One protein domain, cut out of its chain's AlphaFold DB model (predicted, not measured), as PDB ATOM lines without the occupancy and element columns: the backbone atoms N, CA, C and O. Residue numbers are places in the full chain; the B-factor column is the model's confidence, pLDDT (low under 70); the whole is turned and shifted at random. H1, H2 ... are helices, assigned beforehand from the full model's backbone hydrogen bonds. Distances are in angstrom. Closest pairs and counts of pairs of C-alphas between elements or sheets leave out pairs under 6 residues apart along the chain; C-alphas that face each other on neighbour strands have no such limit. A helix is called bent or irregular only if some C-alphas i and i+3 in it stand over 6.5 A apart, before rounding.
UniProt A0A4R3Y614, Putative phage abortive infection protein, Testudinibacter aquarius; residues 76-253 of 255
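Overview. This is residues 76 to 253 of the 255 residues of the protein "Putative phage abortive infection protein" of Testudinibacter aquarius (UniProt A0A4R3Y614). The short helix H4 sits in the middle of an elongated body of helices, with H1 and H5 packed on it, and two helical hairpins, H2 with H3 and H7 with H8, lie to different sides. The turn between H2 and H3 marks one end of the long axis; H6 and the last residues of H8 lie toward the other. The printed part has 178 residues, with eight named helices, H1 to H8 in order along the chain, and no named strand: the class is all helix. It is compact, with a radius of gyration of the C-alphas of 16.9 A, and spans 55 by 34 by 31 A.

Arrangement. H2, residues 110 to 128, touches H3, residues 134 to 144, with residues 123 to 127 alone, a hairpin at a shallow tilt of 21 degrees, opposite ways; the closest C-alphas, of Ile 126 and Lys 134, are 5.8 A apart. With residues 120 to 127 alone H2 touches H5, residues 168 to 178, at a steep tilt of 52 degrees; the closest C-alphas are those of Tyr 120 and Phe 172, 6.0 A. H5 touches H4, residues 147 to 157, at 55 degrees, a steep tilt, with C-alphas 157 and 173 closest at 5.4 A. H4 touches H1, residues 77 to 91, at a steep tilt of 39 degrees; C-alphas 81 and 148 are closest, 6.3 A. H1 touches H7, residues 211 to 229, about perpendicular at 79 degrees, with C-alphas 88 and 217 closest at 7.3 A. H7 and H8, residues 240 to 253, form a hairpin at a shallow tilt of 17 degrees; C-alphas 219 and 243 are closest, 7.5 A. H6, residues 201 to 205, touches no helix. Helix packing is mostly crossed, only just: 2 of 6 touching pairs given a tilt are shallow. Every O i to N i+4 pair is within hydrogen-bond range in H1, H3, H4, H5 and H6; the figures are 13 of 15 in H2, 13 of 15 in H7 and 7 of 10 in H8.

Along the chain. H1 begins at C-alpha 77, (227.547, 150.377, 107.726), and is 21.1 A long. H2 is 27.3 A long and irregular, with C-alphas 111 and 114 7.3 A apart. H7, 28.3 A, and H8, 22.0 A, are irregular only just: C-alphas 212 and 215 are 7.0 A apart, 250 and 253 6.7 A. H8 ends at C-alpha 253, (234.433, 137.693, 138.588).

Size, cuts and confidence. The C-alphas of Lys 130 and Pro 253, 55.7 A apart, are the two farthest apart. The printed part has no cut. The links H1 to H2 and H5 to H6 are long, with 18 and 22 residues. Residues 128 to 133 and 162 to 167 stand free. The mean pLDDT of the printed part is 72.4; residues 104 to 110, 160 to 169, 188 to 214 and 234 to 253 are under 70.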
ATOM      1  N   ASN A  76     224.903 150.945 103.886       81.81
ATOM      2  CA  ASN A  76     224.769 151.368 105.269       81.81
ATOM      3  C   ASN A  76     225.633 150.455 106.162       81.81
ATOM      4  O   ASN A  76     225.453 149.229 106.187       81.81
ATOM      5  N   ASN A  77     226.582 151.066 106.874       74.62
ATOM      6  CA  ASN A  77     227.547 150.377 107.726       74.62
ATOM      7  C   ASN A  77     226.879 149.648 108.905       74.62
ATOM      8  O   ASN A  77     227.230 148.507 109.205       74.62
ATOM      9  N   GLU A  78     225.877 150.266 109.525       73.81
ATOM     10  CA  GLU A  78     225.131 149.713 110.660       73.81
ATOM     11  C   GLU A  78     224.321 148.484 110.226       73.81
ATOM     12  O   GLU A  78     224.461 147.392 110.781       73.81
ATOM     13  N   VAL A  79     223.564 148.610 109.130       77.12
ATOM     14  CA  VAL A  79     222.785 147.502 108.550       77.12
ATOM     15  C   VAL A  79     223.693 146.338 108.153       77.12
ATOM     16  O   VAL A  79     223.354 145.169 108.360       77.12
ATOM     17  N   THR A  80     224.852 146.641 107.569       77.56
ATOM     18  CA  THR A  80     225.848 145.627 107.200       77.56
ATOM     19  C   THR A  80     226.386 144.927 108.438       77.56
ATOM     20  O   THR A  80     226.496 143.700 108.452       77.56
ATOM     21  N   SER A  81     226.626 145.681 109.506       76.06
ATOM     22  CA  SER A  81     227.155 145.128 110.741       76.06
ATOM     23  C   SER A  81     226.151 144.213 111.449       76.06
ATOM     24  O   SER A  81     226.491 143.074 111.774       76.06
ATOM     25  N   LYS A  82     224.875 144.620 111.538       75.00
ATOM     26  CA  LYS A  82     223.773 143.769 112.032       75.00
ATOM     27  C   LYS A  82     223.624 142.479 111.207       75.00
ATOM     28  O   LYS A  82     223.389 141.400 111.751       75.00
ATOM     29  N   LYS A  83     223.790 142.542 109.879       76.31
ATOM     30  CA  LYS A  83     223.739 141.351 109.004       76.31
ATOM     31  C   LYS A  83     224.903 140.382 109.254       76.31
ATOM     32  O   LYS A  83     224.682 139.168 109.235       76.31
ATOM     33  N   ILE A  84     226.114 140.895 109.477       78.81
ATOM     34  CA  ILE A  84     227.290 140.070 109.801       78.81
ATOM     35  C   ILE A  84     227.087 139.384 111.146       78.81
ATOM     36  O   ILE A  84     227.228 138.165 111.212       78.81
ATOM     37  N   PHE A  85     226.640 140.129 112.158       76.44
ATOM     38  CA  PHE A  85     226.281 139.598 113.473       76.44
ATOM     39  C   PHE A  85     225.318 138.410 113.356       76.44
ATOM     40  O   PHE A  85     225.630 137.289 113.760       76.44
ATOM     41  N   ARG A  86     224.178 138.615 112.682       75.75
ATOM     42  CA  ARG A  86     223.175 137.558 112.460       75.75
ATOM     43  C   ARG A  86     223.742 136.354 111.708       75.75
ATOM     44  O   ARG A  86     223.244 135.244 111.869       75.75
ATOM     45  N   THR A  87     224.749 136.554 110.866       78.44
ATOM     46  CA  THR A  87     225.369 135.465 110.105       78.44
ATOM     47  C   THR A  87     226.349 134.670 110.949       78.44
ATOM     48  O   THR A  87     226.308 133.446 110.894       78.44
ATOM     49  N   ILE A  88     227.169 135.343 111.756       79.38
ATOM     50  CA  ILE A  88     228.082 134.716 112.719       79.38
ATOM     51  C   ILE A  88     227.312 133.758 113.635       79.38
ATOM     52  O   ILE A  88     227.683 132.593 113.757       79.38
ATOM     53  N   ASN A  89     226.162 134.198 114.143       74.81
ATOM     54  CA  ASN A  89     225.310 133.372 115.004       74.81
ATOM     55  C   ASN A  89     224.673 132.189 114.270       74.81
ATOM     56  O   ASN A  89     224.411 131.152 114.863       74.81
ATOM     57  N   LYS A  90     224.413 132.321 112.966       79.12
ATOM     58  CA  LYS A  90     223.856 131.221 112.165       79.12
ATOM     59  C   LYS A  90     224.890 130.156 111.837       79.12
ATOM     60  O   LYS A  90     224.532 128.983 111.733       79.12
ATOM     61  N   ILE A  91     226.137 130.557 111.594       82.19
ATOM     62  CA  ILE A  91     227.197 129.620 111.217       82.19
ATOM     63  C   ILE A  91     227.815 128.931 112.429       82.19
ATOM     64  O   ILE A  91     228.288 127.812 112.270       82.19
ATOM     65  N   PHE A  92     227.805 129.558 113.604       83.12
ATOM     66  CA  PHE A  92     228.328 128.970 114.831       83.12
ATOM     67  C   PHE A  92     227.238 128.209 115.591       83.12
ATOM     68  O   PHE A  92     226.171 128.744 115.873       83.12
ATOM     69  N   ASP A  93     227.507 126.952 115.926       81.44
ATOM     70  CA  ASP A  93     226.638 126.122 116.755       81.44
ATOM     71  C   ASP A  93     227.197 126.069 118.182       81.44
ATOM     72  O   ASP A  93     228.267 125.510 118.423       81.44
ATOM     73  N   VAL A  94     226.459 126.658 119.125       74.25
ATOM     74  CA  VAL A  94     226.871 126.832 120.529       74.25
ATOM     75  C   VAL A  94     227.044 125.499 121.246       74.25
ATOM     76  O   VAL A  94     228.008 125.304 121.982       74.25
ATOM     77  N   ASN A  95     226.129 124.562 120.999       74.88
ATOM     78  CA  ASN A  95     226.082 123.281 121.698       74.88
ATOM     79  C   ASN A  95     227.260 122.391 121.305       74.88
ATOM     80  O   ASN A  95     227.811 121.664 122.126       74.88
ATOM     81  N   THR A  96     227.636 122.439 120.028       79.25
ATOM     82  CA  THR A  96     228.702 121.598 119.472       79.25
ATOM     83  C   THR A  96     230.039 122.326 119.348       79.25
ATOM     84  O   THR A  96     231.051 121.681 119.078       79.25
ATOM     85  N   ARG A  97     230.058 123.653 119.536       75.75
ATOM     86  CA  ARG A  97     231.195 124.546 119.251       75.75
ATOM     87  C   ARG A  97     231.755 124.364 117.840       75.75
ATOM     88  O   ARG A  97     232.957 124.493 117.611       75.75
ATOM     89  N   THR A  98     230.886 124.039 116.886       81.00
ATOM     90  CA  THR A  98     231.271 123.830 115.487       81.00
ATOM     91  C   THR A  98     230.838 124.995 114.610       81.00
ATOM     92  O   THR A  98     229.876 125.703 114.903       81.00
ATOM     93  N   ILE A  99     231.560 125.195 113.507       83.56
ATOM     94  CA  ILE A  99     231.222 126.198 112.498       83.56
ATOM     95  C   ILE A  99     230.748 125.475 111.245       83.56
ATOM     96  O   ILE A  99     231.441 124.615 110.703       83.56
ATOM     97  N   ASN A 100     229.567 125.851 110.764       84.19
ATOM     98  CA  ASN A 100     229.033 125.445 109.476       84.19
ATOM     99  C   ASN A 100     228.955 126.666 108.546       84.19
ATOM    100  O   ASN A 100     227.923 127.346 108.501       84.19
ATOM    101  N   PRO A 101     230.015 126.931 107.757       76.44
ATOM    102  CA  PRO A 101     230.062 128.074 106.851       76.44
ATOM    103  C   PRO A 101     228.951 128.058 105.802       76.44
ATOM    104  O   PRO A 101     228.524 129.114 105.352       76.44
ATOM    105  N   ASN A 102     228.423 126.878 105.453       77.25
ATOM    106  CA  ASN A 102     227.383 126.756 104.431       77.25
ATOM    107  C   ASN A 102     226.029 127.340 104.868       77.25
ATOM    108  O   ASN A 102     225.146 127.527 104.034       77.25
ATOM    109  N   LYS A 103     225.864 127.657 106.162       75.88
ATOM    110  CA  LYS A 103     224.716 128.419 106.678       75.88
ATOM    111  C   LYS A 103     224.841 129.931 106.422       75.88
ATOM    112  O   LYS A 103     223.878 130.664 106.660       75.88
ATOM    113  N   ALA A 104     225.984 130.418 105.929       68.94
ATOM    114  CA  ALA A 104     226.177 131.821 105.578       68.94
ATOM    115  C   ALA A 104     225.384 132.179 104.312       68.94
ATOM    116  O   ALA A 104     225.860 132.070 103.186       68.94
ATOM    117  N   TYR A 105     224.157 132.667 104.486       58.09
ATOM    118  CA  TYR A 105     223.261 133.047 103.383       58.09
ATOM    119  C   TYR A 105     223.628 134.388 102.707       58.09
ATOM    120  O   TYR A 105     222.778 135.030 102.087       58.09
ATOM    121  N   ILE A 106     224.868 134.868 102.863       60.06
ATOM    122  CA  ILE A 106     225.277 136.187 102.352       60.06
ATOM    123  C   ILE A 106     225.681 136.133 100.871       60.06
ATOM    124  O   ILE A 106     225.537 137.130 100.165       60.06
ATOM    125  N   ILE A 107     226.097 134.960 100.388       53.16
ATOM    126  CA  ILE A 107     226.747 134.744  99.083       53.16
ATOM    127  C   ILE A 107     225.936 135.265  97.886       53.16
ATOM    128  O   ILE A 107     226.515 135.623  96.867       53.16
ATOM    129  N   ASN A 108     224.614 135.394  98.022       53.59
ATOM    130  CA  ASN A 108     223.724 135.769  96.922       53.59
ATOM    131  C   ASN A 108     222.989 137.098  97.130       53.59
ATOM    132  O   ASN A 108     221.976 137.340  96.472       53.59
ATOM    133  N   LYS A 109     223.453 137.968  98.038       64.50
ATOM    134  CA  LYS A 109     222.874 139.313  98.132       64.50
ATOM    135  C   LYS A 109     223.519 140.247  97.100       64.50
ATOM    136  O   LYS A 109     224.733 140.461  97.168       64.50
ATOM    137  N   PRO A 110     222.728 140.829  96.177       63.75
ATOM    138  CA  PRO A 110     223.247 141.718  95.138       63.75
ATOM    139  C   PRO A 110     223.970 142.939  95.725       63.75
ATOM    140  O   PRO A 110     224.887 143.455  95.100       63.75
ATOM    141  N   ASP A 111     223.627 143.331  96.955       70.50
ATOM    142  CA  ASP A 111     224.227 144.458  97.673       70.50
ATOM    143  C   ASP A 111     225.759 144.344  97.832       70.50
ATOM    144  O   ASP A 111     226.448 145.358  97.843       70.50
ATOM    145  N   TYR A 112     226.311 143.130  97.967       78.62
ATOM    146  CA  TYR A 112     227.727 142.929  98.326       78.62
ATOM    147  C   TYR A 112     228.574 142.319  97.208       78.62
ATOM    148  O   TYR A 112     229.804 142.400  97.244       78.62
ATOM    149  N   ILE A 113     227.935 141.713  96.204       78.75
ATOM    150  CA  ILE A 113     228.640 140.938  95.179       78.75
ATOM    151  C   ILE A 113     229.600 141.802  94.356       78.75
ATOM    152  O   ILE A 113     230.711 141.368  94.058       78.75
ATOM    153  N   ASN A 114     229.222 143.049  94.060       82.69
ATOM    154  CA  ASN A 114     230.077 143.982  93.328       82.69
ATOM    155  C   ASN A 114     231.362 144.283  94.098       82.69
ATOM    156  O   ASN A 114     232.443 144.271  93.514       82.69
ATOM    157  N   ILE A 115     231.261 144.476  95.414       87.25
ATOM    158  CA  ILE A 115     232.420 144.717  96.275       87.25
ATOM    159  C   ILE A 115     233.356 143.511  96.244       87.25
ATOM    160  O   ILE A 115     234.554 143.677  96.026       87.25
ATOM    161  N   PHE A 116     232.825 142.296  96.391       85.06
ATOM    162  CA  PHE A 116     233.642 141.080  96.344       85.06
ATOM    163  C   PHE A 116     234.336 140.914  94.990       85.06
ATOM    164  O   PHE A 116     235.524 140.601  94.943       85.06
ATOM    165  N   LEU A 117     233.621 141.175  93.891       84.38
ATOM    166  CA  LEU A 117     234.169 141.115  92.537       84.38
ATOM    167  C   LEU A 117     235.279 142.143  92.317       84.38
ATOM    168  O   LEU A 117     236.305 141.805  91.725       84.38
ATOM    169  N   ILE A 118     235.099 143.380  92.784       89.38
ATOM    170  CA  ILE A 118     236.119 144.428  92.667       89.38
ATOM    171  C   ILE A 118     237.355 144.039  93.477       89.38
ATOM    172  O   ILE A 118     238.460 144.065  92.944       89.38
ATOM    173  N   VAL A 119     237.179 143.598  94.725       91.31
ATOM    174  CA  VAL A 119     238.291 143.161  95.579       91.31
ATOM    175  C   VAL A 119     239.042 141.988  94.944       91.31
ATOM    176  O   VAL A 119     240.267 142.037  94.843       91.31
ATOM    177  N   TYR A 120     238.335 140.978  94.433       90.19
ATOM    178  CA  TYR A 120     238.945 139.879  93.682       90.19
ATOM    179  C   TYR A 120     239.749 140.387  92.476       90.19
ATOM    180  O   TYR A 120     240.903 139.995  92.306       90.19
ATOM    181  N   ARG A 121     239.178 141.289  91.664       88.88
ATOM    182  CA  ARG A 121     239.860 141.869  90.494       88.88
ATOM    183  C   ARG A 121     241.124 142.621  90.885       88.88
ATOM    184  O   ARG A 121     242.126 142.483  90.193       88.88
ATOM    185  N   VAL A 122     241.097 143.378  91.982       93.88
ATOM    186  CA  VAL A 122     242.284 144.083  92.472       93.88
ATOM    187  C   VAL A 122     243.361 143.095  92.905       93.88
ATOM    188  O   VAL A 122     244.504 143.221  92.473       93.88
ATOM    189  N   LEU A 123     243.018 142.093  93.720       92.31
ATOM    190  CA  LEU A 123     244.001 141.104  94.168       92.31
ATOM    191  C   LEU A 123     244.588 140.323  92.991       92.31
ATOM    192  O   LEU A 123     245.798 140.141  92.924       92.31
ATOM    193  N   LYS A 124     243.753 139.939  92.022       92.19
ATOM    194  CA  LYS A 124     244.201 139.274  90.797       92.19
ATOM    195  C   LYS A 124     245.132 140.158  89.967       92.19
ATOM    196  O   LYS A 124     246.190 139.695  89.554       92.19
ATOM    197  N   LEU A 125     244.786 141.436  89.790       93.25
ATOM    198  CA  LEU A 125     245.628 142.414  89.100       93.25
ATOM    199  C   LEU A 125     247.005 142.533  89.768       93.25
ATOM    200  O   LEU A 125     248.027 142.503  89.082       93.25
ATOM    201  N   ILE A 126     247.045 142.641  91.102       93.62
ATOM    202  CA  ILE A 126     248.301 142.671  91.867       93.62
ATOM    203  C   ILE A 126     249.086 141.379  91.634       93.62
ATOM    204  O   ILE A 126     250.287 141.437  91.348       93.62
ATOM    205  N   ASP A 127     248.422 140.227  91.730       92.38
ATOM    206  CA  ASP A 127     249.068 138.923  91.632       92.38
ATOM    207  C   ASP A 127     249.717 138.678  90.267       92.38
ATOM    208  O   ASP A 127     250.877 138.262  90.196       92.38
ATOM    209  N   GLU A 128     249.005 139.017  89.193       90.75
ATOM    210  CA  GLU A 128     249.433 138.836  87.802       90.75
ATOM    211  C   GLU A 128     250.467 139.873  87.343       90.75
ATOM    212  O   GLU A 128     251.175 139.656  86.355       90.75
ATOM    213  N   SER A 129     250.594 140.999  88.052       89.62
ATOM    214  CA  SER A 129     251.556 142.042  87.692       89.62
ATOM    215  C   SER A 129     253.007 141.537  87.753       89.62
ATOM    216  O   SER A 129     253.325 140.559  88.423       89.62
ATOM    217  N   LYS A 130     253.935 142.202  87.062       86.50
ATOM    218  CA  LYS A 130     255.386 141.928  87.184       86.50
ATOM    219  C   LYS A 130     256.105 142.952  88.061       86.50
ATOM    220  O   LYS A 130     257.326 143.026  88.033       86.50
ATOM    221  N   LEU A 131     255.341 143.752  88.802       84.94
ATOM    222  CA  LEU A 131     255.879 144.797  89.663       84.94
ATOM    223  C   LEU A 131     256.614 144.181  90.851       84.94
ATOM    224  O   LEU A 131     256.189 143.151  91.377       84.94
ATOM    225  N   GLU A 132     257.684 144.832  91.293       82.06
ATOM    226  CA  GLU A 132     258.405 144.443  92.512       82.06
ATOM    227  C   GLU A 132     257.587 144.812  93.766       82.06
ATOM    228  O   GLU A 132     257.497 144.037  94.718       82.06
ATOM    229  N   ASP A 133     256.855 145.928  93.713       84.06
ATOM    230  CA  ASP A 133     256.135 146.519  94.849       84.06
ATOM    231  C   ASP A 133     254.727 145.947  95.105       84.06
ATOM    232  O   ASP A 133     253.878 146.610  95.707       84.06
ATOM    233  N   LYS A 134     254.434 144.705  94.692       87.69
ATOM    234  CA  LYS A 134     253.100 144.081  94.883       87.69
ATOM    235  C   LYS A 134     252.595 144.173  96.321       87.69
ATOM    236  O   LYS A 134     251.412 144.419  96.551       87.69
ATOM    237  N   ARG A 135     253.506 144.004  97.286       88.31
ATOM    238  CA  ARG A 135     253.199 144.061  98.720       88.31
ATOM    239  C   ARG A 135     252.612 145.413  99.130       88.31
ATOM    240  O   ARG A 135     251.702 145.431  99.952       88.31
ATOM    241  N   ASN A 136     253.070 146.517  98.536       91.38
ATOM    242  CA  ASN A 136     252.559 147.857  98.840       91.38
ATOM    243  C   ASN A 136     251.104 148.009  98.381       91.38
ATOM    244  O   ASN A 136     250.269 148.508  99.132       91.38
ATOM    245  N   PHE A 137     250.764 147.501  97.194       92.94
ATOM    246  CA  PHE A 137     249.387 147.525  96.688       92.94
ATOM    247  C   PHE A 137     248.451 146.628  97.506       92.94
ATOM    248  O   PHE A 137     247.325 147.023  97.811       92.94
ATOM    249  N   SER A 138     248.920 145.452  97.939       91.94
ATOM    250  CA  SER A 138     248.168 144.613  98.882       91.94
ATOM    251  C   SER A 138     247.975 145.303 100.233       91.94
ATOM    252  O   SER A 138     246.884 145.252 100.794       91.94
ATOM    253  N   ALA A 139     248.996 145.997 100.742       89.75
ATOM    254  CA  ALA A 139     248.899 146.758 101.983       89.75
ATOM    255  C   ALA A 139     247.872 147.895 101.887       89.75
ATOM    256  O   ALA A 139     247.065 148.045 102.803       89.75
ATOM    257  N   ILE A 140     247.833 148.626 100.765       92.75
ATOM    258  CA  ILE A 140     246.791 149.629 100.495       92.75
ATOM    259  C   ILE A 140     245.408 148.983 100.567       92.75
ATOM    260  O   ILE A 140     244.544 149.482 101.284       92.75
ATOM    261  N   MET A 141     245.205 147.845  99.891       92.06
ATOM    262  CA  MET A 141     243.923 147.137  99.937       92.06
ATOM    263  C   MET A 141     243.516 146.748 101.359       92.06
ATOM    264  O   MET A 141     242.366 146.943 101.742       92.06
ATOM    265  N   ARG A 142     244.446 146.244 102.173       89.62
ATOM    266  CA  ARG A 142     244.165 145.893 103.575       89.62
ATOM    267  C   ARG A 142     243.800 147.102 104.424       89.62
ATOM    268  O   ARG A 142     242.954 146.985 105.299       89.62
ATOM    269  N   ALA A 143     244.423 148.247 104.163       87.81
ATOM    270  CA  ALA A 143     244.172 149.471 104.910       87.81
ATOM    271  C   ALA A 143     242.801 150.093 104.596       87.81
ATOM    272  O   ALA A 143     242.208 150.721 105.469       87.81
ATOM    273  N   ILE A 144     242.302 149.940 103.365       90.00
ATOM    274  CA  ILE A 144     241.039 150.567 102.946       90.00
ATOM    275  C   ILE A 144     239.810 149.688 103.167       90.00
ATOM    276  O   ILE A 144     238.707 150.228 103.192       90.00
ATOM    277  N   ILE A 145     239.964 148.361 103.275       89.25
ATOM    278  CA  ILE A 145     238.819 147.473 103.498       89.25
ATOM    279  C   ILE A 145     238.375 147.602 104.959       89.25
ATOM    280  O   ILE A 145     239.151 147.267 105.858       89.25
ATOM    281  N   PRO A 146     237.131 148.034 105.231       86.69
ATOM    282  CA  PRO A 146     236.663 148.149 106.602       86.69
ATOM    283  C   PRO A 146     236.554 146.778 107.278       86.69
ATOM    284  O   PRO A 146     236.297 145.758 106.632       86.69
ATOM    285  N   ASN A 147     236.705 146.753 108.604       84.88
ATOM    286  CA  ASN A 147     236.777 145.506 109.367       84.88
ATOM    287  C   ASN A 147     235.553 144.598 109.157       84.88
ATOM    288  O   ASN A 147     235.692 143.389 108.992       84.88
ATOM    289  N   ASN A 148     234.352 145.169 109.098       82.62
ATOM    290  CA  ASN A 148     233.133 144.406 108.839       82.62
ATOM    291  C   ASN A 148     233.163 143.704 107.464       82.62
ATOM    292  O   ASN A 148     232.747 142.552 107.357       82.62
ATOM    293  N   PHE A 149     233.744 144.318 106.432       85.81
ATOM    294  CA  PHE A 149     233.945 143.673 105.133       85.81
ATOM    295  C   PHE A 149     235.039 142.605 105.155       85.81
ATOM    296  O   PHE A 149     234.894 141.606 104.451       85.81
ATOM    297  N   LEU A 150     236.085 142.754 105.977       88.31
ATOM    298  CA  LEU A 150     237.064 141.679 106.190       88.31
ATOM    299  C   LEU A 150     236.381 140.424 106.740       88.31
ATOM    300  O   LEU A 150     236.575 139.334 106.199       88.31
ATOM    301  N   TRP A 151     235.533 140.582 107.759       86.19
ATOM    302  CA  TRP A 151     234.715 139.497 108.306       86.19
ATOM    303  C   TRP A 151     233.794 138.899 107.252       86.19
ATOM    304  O   TRP A 151     233.765 137.684 107.058       86.19
ATOM    305  N   LEU A 152     233.077 139.761 106.536       84.44
ATOM    306  CA  LEU A 152     232.128 139.361 105.517       84.44
ATOM    307  C   LEU A 152     232.787 138.508 104.429       84.44
ATOM    308  O   LEU A 152     232.359 137.380 104.193       84.44
ATOM    309  N   ILE A 153     233.843 139.014 103.793       86.44
ATOM    310  CA  ILE A 153     234.558 138.305 102.727       86.44
ATOM    311  C   ILE A 153     235.127 136.989 103.260       86.44
ATOM    312  O   ILE A 153     234.969 135.952 102.619       86.44
ATOM    313  N   SER A 154     235.707 137.002 104.462       87.69
ATOM    314  CA  SER A 154     236.322 135.810 105.051       87.69
ATOM    315  C   SER A 154     235.308 134.703 105.317       87.69
ATOM    316  O   SER A 154     235.560 133.566 104.935       87.69
ATOM    317  N   ILE A 155     234.132 135.027 105.871       84.06
ATOM    318  CA  ILE A 155     233.033 134.061 106.041       84.06
ATOM    319  C   ILE A 155     232.607 133.487 104.684       84.06
ATOM    320  O   ILE A 155     232.427 132.278 104.562       84.06
ATOM    321  N   ASN A 156     232.483 134.326 103.649       80.44
ATOM    322  CA  ASN A 156     232.103 133.858 102.312       80.44
ATOM    323  C   ASN A 156     233.179 132.939 101.697       80.44
ATOM    324  O   ASN A 156     232.850 131.931 101.076       80.44
ATOM    325  N   CYS A 157     234.462 133.220 101.925       81.75
ATOM    326  CA  CYS A 157     235.572 132.364 101.497       81.75
ATOM    327  C   CYS A 157     235.627 131.005 102.221       81.75
ATOM    328  O   CYS A 157     236.317 130.101 101.748       81.75
ATOM    329  N   LEU A 158     234.924 130.835 103.347       79.88
ATOM    330  CA  LEU A 158     234.810 129.549 104.037       79.88
ATOM    331  C   LEU A 158     233.751 128.616 103.436       79.88
ATOM    332  O   LEU A 158     233.667 127.455 103.840       79.88
ATOM    333  N   HIS A 159     232.918 129.093 102.510       76.38
ATOM    334  CA  HIS A 159     231.863 128.273 101.920       76.38
ATOM    335  C   HIS A 159     232.456 127.106 101.125       76.38
ATOM    336  O   HIS A 159     233.376 127.281 100.328       76.38
ATOM    337  N   THR A 160     231.928 125.899 101.336       64.31
ATOM    338  CA  THR A 160     232.512 124.652 100.804       64.31
ATOM    339  C   THR A 160     231.605 123.918  99.821       64.31
ATOM    340  O   THR A 160     231.986 122.847  99.345       64.31
ATOM    341  N   GLN A 161     230.414 124.444  99.497       58.28
ATOM    342  CA  GLN A 161     229.499 123.760  98.577       58.28
ATOM    343  C   GLN A 161     230.173 123.482  97.228       58.28
ATOM    344  O   GLN A 161     230.531 124.400  96.502       58.28
ATOM    345  N   LYS A 162     230.320 122.193  96.905       49.56
ATOM    346  CA  LYS A 162     230.923 121.632  95.686       49.56
ATOM    347  C   LYS A 162     229.924 121.555  94.522       49.56
ATOM    348  O   LYS A 162     229.742 120.491  93.940       49.56
ATOM    349  N   THR A 163     229.216 122.629  94.204       48.00
ATOM    350  CA  THR A 163     228.524 122.701  92.908       48.00
ATOM    351  C   THR A 163     229.497 123.294  91.893       48.00
ATOM    352  O   THR A 163     230.248 124.199  92.227       48.00
ATOM    353  N   GLU A 164     229.546 122.792  90.658       44.00
ATOM    354  CA  GLU A 164     230.546 123.185  89.637       44.00
ATOM    355  C   GLU A 164     230.612 124.707  89.361       44.00
ATOM    356  O   GLU A 164     231.602 125.209  88.834       44.00
ATOM    357  N   GLN A 165     229.594 125.460  89.788       43.06
ATOM    358  CA  GLN A 165     229.488 126.920  89.708       43.06
ATOM    359  C   GLN A 165     230.146 127.682  90.884       43.06
ATOM    360  O   GLN A 165     230.234 128.905  90.830       43.06
ATOM    361  N   SER A 166     230.621 127.014  91.944       47.50
ATOM    362  CA  SER A 166     231.105 127.644  93.192       47.50
ATOM    363  C   SER A 166     232.626 127.836  93.290       47.50
ATOM    364  O   SER A 166     233.122 128.396  94.271       47.50
ATOM    365  N   ASN A 167     233.395 127.427  92.272       53.09
ATOM    366  CA  ASN A 167     234.863 127.491  92.307       53.09
ATOM    367  C   ASN A 167     235.425 128.936  92.322       53.09
ATOM    368  O   ASN A 167     236.615 129.138  92.565       53.09
ATOM    369  N   TYR A 168     234.577 129.957  92.127       56.09
ATOM    370  CA  TYR A 168     234.957 131.374  92.215       56.09
ATOM    371  C   TYR A 168     235.540 131.752  93.583       56.09
ATOM    372  O   TYR A 168     236.541 132.465  93.656       56.09
ATOM    373  N   PHE A 169     234.976 131.227  94.677       69.94
ATOM    374  CA  PHE A 169     235.512 131.492  96.016       69.94
ATOM    375  C   PHE A 169     236.796 130.713  96.303       69.94
ATOM    376  O   PHE A 169     237.556 131.118  97.174       69.94
ATOM    377  N   GLY A 170     237.089 129.646  95.552       75.69
ATOM    378  CA  GLY A 170     238.334 128.892  95.685       75.69
ATOM    379  C   GLY A 170     239.551 129.701  95.235       75.69
ATOM    380  O   GLY A 170     240.537 129.798  95.966       75.69
ATOM    381  N   GLU A 171     239.484 130.321  94.052       79.81
ATOM    382  CA  GLU A 171     240.539 131.233  93.582       79.81
ATOM    383  C   GLU A 171     240.605 132.489  94.457       79.81
ATOM    384  O   GLU A 171     241.695 132.904  94.854       79.81
ATOM    385  N   PHE A 172     239.450 133.046  94.838       85.06
ATOM    386  CA  PHE A 172     239.421 134.213  95.712       85.06
ATOM    387  C   PHE A 172     240.042 133.916  97.085       85.06
ATOM    388  O   PHE A 172     240.891 134.682  97.527       85.06
ATOM    389  N   LYS A 173     239.733 132.771  97.712       86.44
ATOM    390  CA  LYS A 173     240.352 132.315  98.970       86.44
ATOM    391  C   LYS A 173     241.875 132.235  98.853       86.44
ATOM    392  O   LYS A 173     242.575 132.686  99.754       86.44
ATOM    393  N   LYS A 174     242.398 131.705  97.741       87.81
ATOM    394  CA  LYS A 174     243.851 131.628  97.502       87.81
ATOM    395  C   LYS A 174     244.493 133.011  97.447       87.81
ATOM    396  O   LYS A 174     245.501 133.229  98.111       87.81
ATOM    397  N   LEU A 175     243.908 133.937  96.685       89.88
ATOM    398  CA  LEU A 175     244.383 135.323  96.610       89.88
ATOM    399  C   LEU A 175     244.280 136.017  97.977       89.88
ATOM    400  O   LEU A 175     245.223 136.674  98.410       89.88
ATOM    401  N   TRP A 176     243.169 135.812  98.685       91.06
ATOM    402  CA  TRP A 176     242.912 136.356 100.020       91.06
ATOM    403  C   TRP A 176     243.992 135.944 101.030       91.06
ATOM    404  O   TRP A 176     244.550 136.802 101.717       91.06
ATOM    405  N   SER A 177     244.346 134.652 101.059       90.44
ATOM    406  CA  SER A 177     245.462 134.127 101.858       90.44
ATOM    407  C   SER A 177     246.811 134.678 101.399       90.44
ATOM    408  O   SER A 177     247.572 135.190 102.214       90.44
ATOM    409  N   LYS A 178     247.115 134.610 100.094       91.38
ATOM    410  CA  LYS A 178     248.420 135.005  99.531       91.38
ATOM    411  C   LYS A 178     248.781 136.462  99.828       91.38
ATOM    412  O   LYS A 178     249.949 136.772 100.040       91.38
ATOM    413  N   HIS A 179     247.785 137.343  99.854       91.25
ATOM    414  CA  HIS A 179     247.963 138.764 100.156       91.25
ATOM    415  C   HIS A 179     247.790 139.104 101.647       91.25
ATOM    416  O   HIS A 179     247.764 140.283 102.003       91.25
ATOM    417  N   ALA A 180     247.693 138.091 102.519       91.06
ATOM    418  CA  ALA A 180     247.539 138.231 103.966       91.06
ATOM    419  C   ALA A 180     246.443 139.245 104.341       91.06
ATOM    420  O   ALA A 180     246.661 140.171 105.119       91.06
ATOM    421  N   MET A 181     245.260 139.123 103.729       91.06
ATOM    422  CA  MET A 181     244.198 140.129 103.866       91.06
ATOM    423  C   MET A 181     243.640 140.256 105.293       91.06
ATOM    424  O   MET A 181     243.016 141.264 105.613       91.06
ATOM    425  N   LEU A 182     243.903 139.271 106.157       89.56
ATOM    426  CA  LEU A 182     243.485 139.257 107.561       89.56
ATOM    427  C   LEU A 182     244.556 139.769 108.527       89.56
ATOM    428  O   LEU A 182     244.366 139.678 109.737       89.56
ATOM    429  N   GLU A 183     245.645 140.359 108.024       85.94
ATOM    430  CA  GLU A 183     246.766 140.819 108.852       85.94
ATOM    431  C   GLU A 183     246.323 141.778 109.970       85.94
ATOM    432  O   GLU A 183     246.861 141.746 111.076       85.94
ATOM    433  N   HIS A 184     245.314 142.605 109.683       81.31
ATOM    434  CA  HIS A 184     244.791 143.636 110.580       81.31
ATOM    435  C   HIS A 184     243.317 143.420 110.943       81.31
ATOM    436  O   HIS A 184     242.639 144.378 111.321       81.31
ATOM    437  N   ILE A 185     242.802 142.189 110.811       85.50
ATOM    438  CA  ILE A 185     241.429 141.905 111.231       85.50
ATOM    439  C   ILE A 185     241.286 142.179 112.730       85.50
ATOM    440  O   ILE A 185     242.091 141.734 113.549       85.50
ATOM    441  N   LYS A 186     240.248 142.932 113.081       81.38
ATOM    442  CA  LYS A 186     239.887 143.240 114.462       81.38
ATOM    443  C   LYS A 186     238.659 142.451 114.855       81.38
ATOM    444  O   LYS A 186     237.845 142.058 114.014       81.38
ATOM    445  N   LEU A 187     238.488 142.260 116.152       73.44
ATOM    446  CA  LEU A 187     237.254 141.690 116.660       73.44
ATOM    447  C   LEU A 187     236.092 142.618 116.345       73.44
ATOM    448  O   LEU A 187     236.217 143.839 116.330       73.44
ATOM    449  N   PHE A 188     234.944 142.011 116.084       63.09
ATOM    450  CA  PHE A 188     233.751 142.751 115.710       63.09
ATOM    451  C   PHE A 188     233.183 143.603 116.861       63.09
ATOM    452  O   PHE A 188     232.273 144.377 116.636       63.09
ATOM    453  N   TYR A 189     233.688 143.477 118.091       57.53
ATOM    454  CA  TYR A 189     233.253 144.259 119.257       57.53
ATOM    455  C   TYR A 189     234.169 145.438 119.614       57.53
ATOM    456  O   TYR A 189     233.966 146.050 120.653       57.53
ATOM    457  N   ASP A 190     235.153 145.784 118.779       48.88
ATOM    458  CA  ASP A 190     235.884 147.058 118.934       48.88
ATOM    459  C   ASP A 190     235.032 148.286 118.528       48.88
ATOM    460  O   ASP A 190     235.520 149.415 118.568       48.88
ATOM    461  N   PHE A 191     233.772 148.089 118.125       45.12
ATOM    462  CA  PHE A 191     232.784 149.165 118.012       45.12
ATOM    463  C   PHE A 191     232.310 149.560 119.418       45.12
ATOM    464  O   PHE A 191     232.074 148.690 120.261       45.12
ATOM    465  N   SER A 192     232.213 150.866 119.676       39.44
ATOM    466  CA  SER A 192     231.786 151.402 120.974       39.44
ATOM    467  C   SER A 192     230.443 150.774 121.378       39.44
ATOM    468  O   SER A 192     229.567 150.651 120.521       39.44
ATOM    469  N   PRO A 193     230.230 150.397 122.655       39.97
ATOM    470  CA  PRO A 193     228.910 150.021 123.161       39.97
ATOM    471  C   PRO A 193     227.808 151.026 122.789       39.97
ATOM    472  O   PRO A 193     226.674 150.610 122.590       39.97
ATOM    473  N   GLU A 194     228.154 152.304 122.605       43.53
ATOM    474  CA  GLU A 194     227.258 153.387 122.169       43.53
ATOM    475  C   GLU A 194     226.749 153.198 120.723       43.53
ATOM    476  O   GLU A 194     225.631 153.582 120.410       43.53
ATOM    477  N   GLU A 195     227.511 152.543 119.836       44.44
ATOM    478  CA  GLU A 195     227.060 152.180 118.473       44.44
ATOM    479  C   GLU A 195     226.151 150.934 118.473       44.44
ATOM    480  O   GLU A 195     225.549 150.585 117.455       44.44
ATOM    481  N   PHE A 196     226.054 150.258 119.620       44.41
ATOM    482  CA  PHE A 196     225.178 149.119 119.872       44.41
ATOM    483  C   PHE A 196     224.013 149.452 120.818       44.41
ATOM    484  O   PHE A 196     223.163 148.585 121.016       44.41
ATOM    485  N   GLU A 197     223.930 150.674 121.365       45.53
ATOM    486  CA  GLU A 197     222.783 151.131 122.173       45.53
ATOM    487  C   GLU A 197     221.477 151.168 121.357       45.53
ATOM    488  O   GLU A 197     220.398 151.011 121.924       45.53
ATOM    489  N   ASP A 198     221.575 151.241 120.024       46.75
ATOM    490  CA  ASP A 198     220.440 151.153 119.093       46.75
ATOM    491  C   ASP A 198     220.089 149.709 118.663       46.75
ATOM    492  O   ASP A 198     219.182 149.493 117.850       46.75
ATOM    493  N   ILE A 199     220.791 148.689 119.177       51.31
ATOM    494  CA  ILE A 199     220.294 147.306 119.147       51.31
ATOM    495  C   ILE A 199     219.540 147.097 120.449       51.31
ATOM    496  O   ILE A 199     220.137 146.823 121.492       51.31
ATOM    497  N   THR A 200     218.221 147.262 120.384       51.66
ATOM    498  CA  THR A 200     217.349 147.097 121.545       51.66
ATOM    499  C   THR A 200     217.538 145.711 122.162       51.66
ATOM    500  O   THR A 200     217.830 144.733 121.465       51.66
ATOM    501  N   ASP A 201     217.338 145.601 123.476       51.12
ATOM    502  CA  ASP A 201     217.340 144.304 124.165       51.12
ATOM    503  C   ASP A 201     216.332 143.321 123.525       51.12
ATOM    504  O   ASP A 201     216.551 142.114 123.559       51.12
ATOM    505  N   ASP A 202     215.306 143.834 122.833       49.94
ATOM    506  CA  ASP A 202     214.365 143.067 122.010       49.94
ATOM    507  C   ASP A 202     215.015 142.432 120.758       49.94
ATOM    508  O   ASP A 202     214.730 141.277 120.448       49.94
ATOM    509  N   GLU A 203     215.932 143.119 120.054       51.00
ATOM    510  CA  GLU A 203     216.682 142.535 118.922       51.00
ATOM    511  C   GLU A 203     217.687 141.463 119.396       51.00
ATOM    512  O   GLU A 203     217.982 140.518 118.658       51.00
ATOM    513  N   PHE A 204     218.209 141.580 120.624       50.03
ATOM    514  CA  PHE A 204     219.023 140.537 121.262       50.03
ATOM    515  C   PHE A 204     218.172 139.349 121.736       50.03
ATOM    516  O   PHE A 204     218.577 138.199 121.547       50.03
ATOM    517  N   ALA A 205     216.990 139.615 122.295       49.12
ATOM    518  CA  ALA A 205     216.038 138.601 122.731       49.12
ATOM    519  C   ALA A 205     215.463 137.794 121.551       49.12
ATOM    520  O   ALA A 205     215.336 136.578 121.657       49.12
ATOM    521  N   GLU A 206     215.202 138.422 120.396       49.72
ATOM    522  CA  GLU A 206     214.802 137.720 119.162       49.72
ATOM    523  C   GLU A 206     215.885 136.776 118.615       49.72
ATOM    524  O   GLU A 206     215.582 135.847 117.861       49.72
ATOM    525  N   LEU A 207     217.153 137.016 118.957       50.22
ATOM    526  CA  LEU A 207     218.276 136.196 118.505       50.22
ATOM    527  C   LEU A 207     218.613 135.059 119.481       50.22
ATOM    528  O   LEU A 207     219.384 134.183 119.092       50.22
ATOM    529  N   ASP A 208     217.992 135.038 120.667       51.16
ATOM    530  CA  ASP A 208     218.171 134.031 121.725       51.16
ATOM    531  C   ASP A 208     219.641 133.911 122.185       51.16
ATOM    532  O   ASP A 208     220.210 132.826 122.313       51.16
ATOM    533  N   ILE A 209     220.312 135.060 122.355       54.53
ATOM    534  CA  ILE A 209     221.745 135.134 122.682       54.53
ATOM    535  C   ILE A 209     221.946 135.876 123.993       54.53
ATOM    536  O   ILE A 209     221.681 137.073 124.090       54.53
ATOM    537  N   GLU A 210     222.548 135.205 124.971       56.47
ATOM    538  CA  GLU A 210     223.159 135.914 126.087       56.47
ATOM    539  C   GLU A 210     224.364 136.726 125.584       56.47
ATOM    540  O   GLU A 210     225.292 136.183 124.975       56.47
ATOM    541  N   LYS A 211     224.381 138.036 125.874       55.75
ATOM    542  CA  LYS A 211     225.498 138.966 125.581       55.75
ATOM    543  C   LYS A 211     226.876 138.396 125.986       55.75
ATOM    544  O   LYS A 211     227.879 138.729 125.357       55.75
ATOM    545  N   SER A 212     226.916 137.514 126.989       55.06
ATOM    546  CA  SER A 212     228.092 136.785 127.493       55.06
ATOM    547  C   SER A 212     228.766 135.873 126.453       55.06
ATOM    548  O   SER A 212     229.994 135.802 126.420       55.06
ATOM    549  N   ASN A 213     228.009 135.236 125.554       64.81
ATOM    550  CA  ASN A 213     228.533 134.210 124.635       64.81
ATOM    551  C   ASN A 213     229.064 134.785 123.309       64.81
ATOM    552  O   ASN A 213     229.756 134.115 122.541       64.81
ATOM    553  N   TYR A 214     228.806 136.065 123.045       68.12
ATOM    554  CA  TYR A 214     229.167 136.725 121.791       68.12
ATOM    555  C   TYR A 214     230.677 136.735 121.510       68.12
ATOM    556  O   TYR A 214     231.132 136.515 120.380       68.12
ATOM    557  N   LYS A 215     231.471 136.984 122.553       70.62
ATOM    558  CA  LYS A 215     232.933 137.035 122.469       70.62
ATOM    559  C   LYS A 215     233.513 135.665 122.116       70.62
ATOM    560  O   LYS A 215     234.421 135.585 121.287       70.62
ATOM    561  N   GLU A 216     232.944 134.604 122.686       73.62
ATOM    562  CA  GLU A 216     233.314 133.220 122.390       73.62
ATOM    563  C   GLU A 216     233.058 132.886 120.912       73.62
ATOM    564  O   GLU A 216     233.922 132.294 120.263       73.62
ATOM    565  N   TYR A 217     231.940 133.330 120.327       77.31
ATOM    566  CA  TYR A 217     231.628 133.041 118.918       77.31
ATOM    567  C   TYR A 217     232.650 133.679 117.971       77.31
ATOM    568  O   TYR A 217     233.148 133.031 117.049       77.31
ATOM    569  N   HIS A 218     233.027 134.936 118.228       77.88
ATOM    570  CA  HIS A 218     234.014 135.657 117.418       77.88
ATOM    571  C   HIS A 218     235.394 135.017 117.486       77.88
ATOM    572  O   HIS A 218     236.048 134.846 116.457       77.88
ATOM    573  N   ILE A 219     235.836 134.650 118.690       79.25
ATOM    574  CA  ILE A 219     237.136 134.008 118.887       79.25
ATOM    575  C   ILE A 219     237.170 132.663 118.160       79.25
ATOM    576  O   ILE A 219     238.115 132.404 117.417       79.25
ATOM    577  N   ASN A 220     236.125 131.842 118.293       82.44
ATOM    578  CA  ASN A 220     236.065 130.550 117.610       82.44
ATOM    579  C   ASN A 220     236.066 130.692 116.081       82.44
ATOM    580  O   ASN A 220     236.738 129.924 115.394       82.44
ATOM    581  N   ILE A 221     235.388 131.701 115.526       83.75
ATOM    582  CA  ILE A 221     235.442 131.946 114.077       83.75
ATOM    583  C   ILE A 221     236.829 132.415 113.636       83.75
ATOM    584  O   ILE A 221     237.310 131.968 112.599       83.75
ATOM    585  N   LEU A 222     237.507 133.260 114.414       83.50
ATOM    586  CA  LEU A 222     238.884 133.659 114.112       83.50
ATOM    587  C   LEU A 222     239.860 132.479 114.172       83.50
ATOM    588  O   LEU A 222     240.739 132.376 113.316       83.50
ATOM    589  N   ILE A 223     239.693 131.576 115.143       83.19
ATOM    590  CA  ILE A 223     240.441 130.312 115.204       83.19
ATOM    591  C   ILE A 223     240.217 129.529 113.915       83.19
ATOM    592  O   ILE A 223     241.173 129.119 113.260       83.19
ATOM    593  N   HIS A 224     238.964 129.407 113.492       85.38
ATOM    594  CA  HIS A 224     238.637 128.694 112.272       85.38
ATOM    595  C   HIS A 224     239.169 129.388 111.009       85.38
ATOM    596  O   HIS A 224     239.638 128.718 110.092       85.38
ATOM    597  N   PHE A 225     239.199 130.723 110.951       87.12
ATOM    598  CA  PHE A 225     239.908 131.430 109.884       87.12
ATOM    599  C   PHE A 225     241.397 131.077 109.887       87.12
ATOM    600  O   PHE A 225     241.949 130.764 108.835       87.12
ATOM    601  N   LYS A 226     242.047 131.062 111.051       84.12
ATOM    602  CA  LYS A 226     243.456 130.673 111.162       84.12
ATOM    603  C   LYS A 226     243.710 129.267 110.622       84.12
ATOM    604  O   LYS A 226     244.657 129.074 109.863       84.12
ATOM    605  N   GLU A 227     242.844 128.315 110.947       85.06
ATOM    606  CA  GLU A 227     242.910 126.946 110.423       85.06
ATOM    607  C   GLU A 227     242.710 126.883 108.903       85.06
ATOM    608  O   GLU A 227     243.348 126.086 108.220       85.06
ATOM    609  N   GLN A 228     241.817 127.715 108.360       84.06
ATOM    610  CA  GLN A 228     241.385 127.635 106.965       84.06
ATOM    611  C   GLN A 228     242.224 128.460 105.989       84.06
ATOM    612  O   GLN A 228     242.261 128.113 104.804       84.06
ATOM    613  N   PHE A 229     242.839 129.550 106.448       83.75
ATOM    614  CA  PHE A 229     243.626 130.465 105.618       83.75
ATOM    615  C   PHE A 229     245.138 130.347 105.849       83.75
ATOM    616  O   PHE A 229     245.876 130.731 104.944       83.75
ATOM    617  N   GLY A 230     245.582 129.792 106.985       80.75
ATOM    618  CA  GLY A 230     246.992 129.705 107.381       80.75
ATOM    619  C   GLY A 230     247.385 130.767 108.416       80.75
ATOM    620  O   GLY A 230     246.759 131.823 108.516       80.75
ATOM    621  N   GLN A 231     248.426 130.490 109.211       71.06
ATOM    622  CA  GLN A 231     248.878 131.397 110.276       71.06
ATOM    623  C   GLN A 231     249.563 132.647 109.714       71.06
ATOM    624  O   GLN A 231     249.402 133.721 110.282       71.06
ATOM    625  N   GLU A 232     250.264 132.525 108.588       71.75
ATOM    626  CA  GLU A 232     250.963 133.621 107.903       71.75
ATOM    627  C   GLU A 232     250.042 134.727 107.358       71.75
ATOM    628  O   GLU A 232     250.512 135.793 106.968       71.75
ATOM    629  N   VAL A 233     248.727 134.489 107.332       72.44
ATOM    630  CA  VAL A 233     247.719 135.466 106.887       72.44
ATOM    631  C   VAL A 233     247.399 136.484 107.991       72.44
ATOM    632  O   VAL A 233     246.864 137.554 107.706       72.44
ATOM    633  N   PHE A 234     247.740 136.166 109.240       69.94
ATOM    634  CA  PHE A 234     247.534 137.015 110.409       69.94
ATOM    635  C   PHE A 234     248.849 137.716 110.766       69.94
ATOM    636  O   PHE A 234     249.908 137.096 110.732       69.94
ATOM    637  N   GLY A 235     248.798 139.011 111.096       61.44
ATOM    638  CA  GLY A 235     250.007 139.776 111.406       61.44
ATOM    639  C   GLY A 235     250.688 139.294 112.683       61.44
ATOM    640  O   GLY A 235     250.044 138.693 113.540       61.44
ATOM    641  N   ASP A 236     251.969 139.622 112.864       54.47
ATOM    642  CA  ASP A 236     252.752 139.235 114.054       54.47
ATOM    643  C   ASP A 236     252.125 139.725 115.379       54.47
ATOM    644  O   ASP A 236     252.349 139.151 116.444       54.47
ATOM    645  N   GLY A 237     251.293 140.774 115.313       51.16
ATOM    646  CA  GLY A 237     250.506 141.297 116.434       51.16
ATOM    647  C   GLY A 237     249.196 140.548 116.718       51.16
ATOM    648  O   GLY A 237     248.564 140.806 117.743       51.16
ATOM    649  N   PHE A 238     248.773 139.619 115.855       49.44
ATOM    650  CA  PHE A 238     247.585 138.793 116.058       49.44
ATOM    651  C   PHE A 238     247.880 137.703 117.092       49.44
ATOM    652  O   PHE A 238     248.153 136.537 116.796       49.44
ATOM    653  N   ASN A 239     247.850 138.105 118.357       57.69
ATOM    654  CA  ASN A 239     248.073 137.201 119.463       57.69
ATOM    655  C   ASN A 239     246.745 136.577 119.890       57.69
ATOM    656  O   ASN A 239     246.026 137.105 120.736       57.69
ATOM    657  N   LEU A 240     246.437 135.408 119.333       58.22
ATOM    658  CA  LEU A 240     245.271 134.629 119.744       58.22
ATOM    659  C   LEU A 240     245.264 134.382 121.270       58.22
ATOM    660  O   LEU A 240     244.218 134.499 121.900       58.22
ATOM    661  N   LYS A 241     246.446 134.188 121.890       55.09
ATOM    662  CA  LYS A 241     246.574 134.068 123.355       55.09
ATOM    663  C   LYS A 241     246.241 135.362 124.091       55.09
ATOM    664  O   LYS A 241     245.803 135.286 125.229       55.09
ATOM    665  N   TYR A 242     246.456 136.542 123.505       58.09
ATOM    666  CA  TYR A 242     246.014 137.802 124.114       58.09
ATOM    667  C   TYR A 242     244.487 137.827 124.211       58.09
ATOM    668  O   TYR A 242     243.956 138.054 125.292       58.09
ATOM    669  N   PHE A 243     243.787 137.482 123.129       55.19
ATOM    670  CA  PHE A 243     242.324 137.428 123.124       55.19
ATOM    671  C   PHE A 243     241.762 136.317 124.022       55.19
ATOM    672  O   PHE A 243     240.815 136.561 124.768       55.19
ATOM    673  N   GLU A 244     242.384 135.135 124.033       53.59
ATOM    674  CA  GLU A 244     242.055 134.045 124.963       53.59
ATOM    675  C   GLU A 244     242.312 134.431 126.433       53.59
ATOM    676  O   GLU A 244     241.526 134.089 127.314       53.59
ATOM    677  N   ASN A 245     243.395 135.157 126.726       56.44
ATOM    678  CA  ASN A 245     243.716 135.604 128.084       56.44
ATOM    679  C   ASN A 245     242.789 136.735 128.551       56.44
ATOM    680  O   ASN A 245     242.371 136.731 129.706       56.44
ATOM    681  N   GLU A 246     242.430 137.673 127.674       49.66
ATOM    682  CA  GLU A 246     241.413 138.696 127.953       49.66
ATOM    683  C   GLU A 246     240.015 138.091 128.146       49.66
ATOM    684  O   GLU A 246     239.185 138.660 128.847       49.66
ATOM    685  N   PHE A 247     239.730 136.928 127.558       44.09
ATOM    686  CA  PHE A 247     238.523 136.157 127.860       44.09
ATOM    687  C   PHE A 247     238.592 135.531 129.264       44.09
ATOM    688  O   PHE A 247     237.729 135.797 130.096       44.09
ATOM    689  N   LYS A 248     239.680 134.820 129.591       53.56
ATOM    690  CA  LYS A 248     239.876 134.190 130.914       53.56
ATOM    691  C   LYS A 248     239.864 135.176 132.087       53.56
ATOM    692  O   LYS A 248     239.402 134.837 133.170       53.56
ATOM    693  N   LYS A 249     240.371 136.400 131.895       53.94
ATOM    694  CA  LYS A 249     240.317 137.461 132.918       53.94
ATOM    695  C   LYS A 249     238.889 137.933 133.207       53.94
ATOM    696  O   LYS A 249     238.608 138.330 134.332       53.94
ATOM    697  N   GLN A 250     238.005 137.894 132.213       44.16
ATOM    698  CA  GLN A 250     236.609 138.326 132.327       44.16
ATOM    699  C   GLN A 250     235.679 137.220 132.854       44.16
ATOM    700  O   GLN A 250     234.605 137.539 133.344       44.16
ATOM    701  N   GLU A 251     236.103 135.950 132.829       39.72
ATOM    702  CA  GLU A 251     235.433 134.831 133.523       39.72
ATOM    703  C   GLU A 251     235.730 134.788 135.038       39.72
ATOM    704  O   GLU A 251     235.016 134.139 135.801       39.72
ATOM    705  N   ALA A 252     236.776 135.482 135.499       43.56
ATOM    706  CA  ALA A 252     237.196 135.484 136.902       43.56
ATOM    707  C   ALA A 252     236.223 136.125 137.928       43.56
ATOM    708  O   ALA A 252     236.284 135.701 139.080       43.56
ATOM    709  N   PRO A 253     235.335 137.093 137.603       39.97
ATOM    710  CA  PRO A 253     234.433 137.693 138.588       39.97
ATOM    711  C   PRO A 253     233.128 136.911 138.819       39.97
ATOM    712  O   PRO A 253     232.308 137.353 139.616       39.97
TER     713      PRO A 253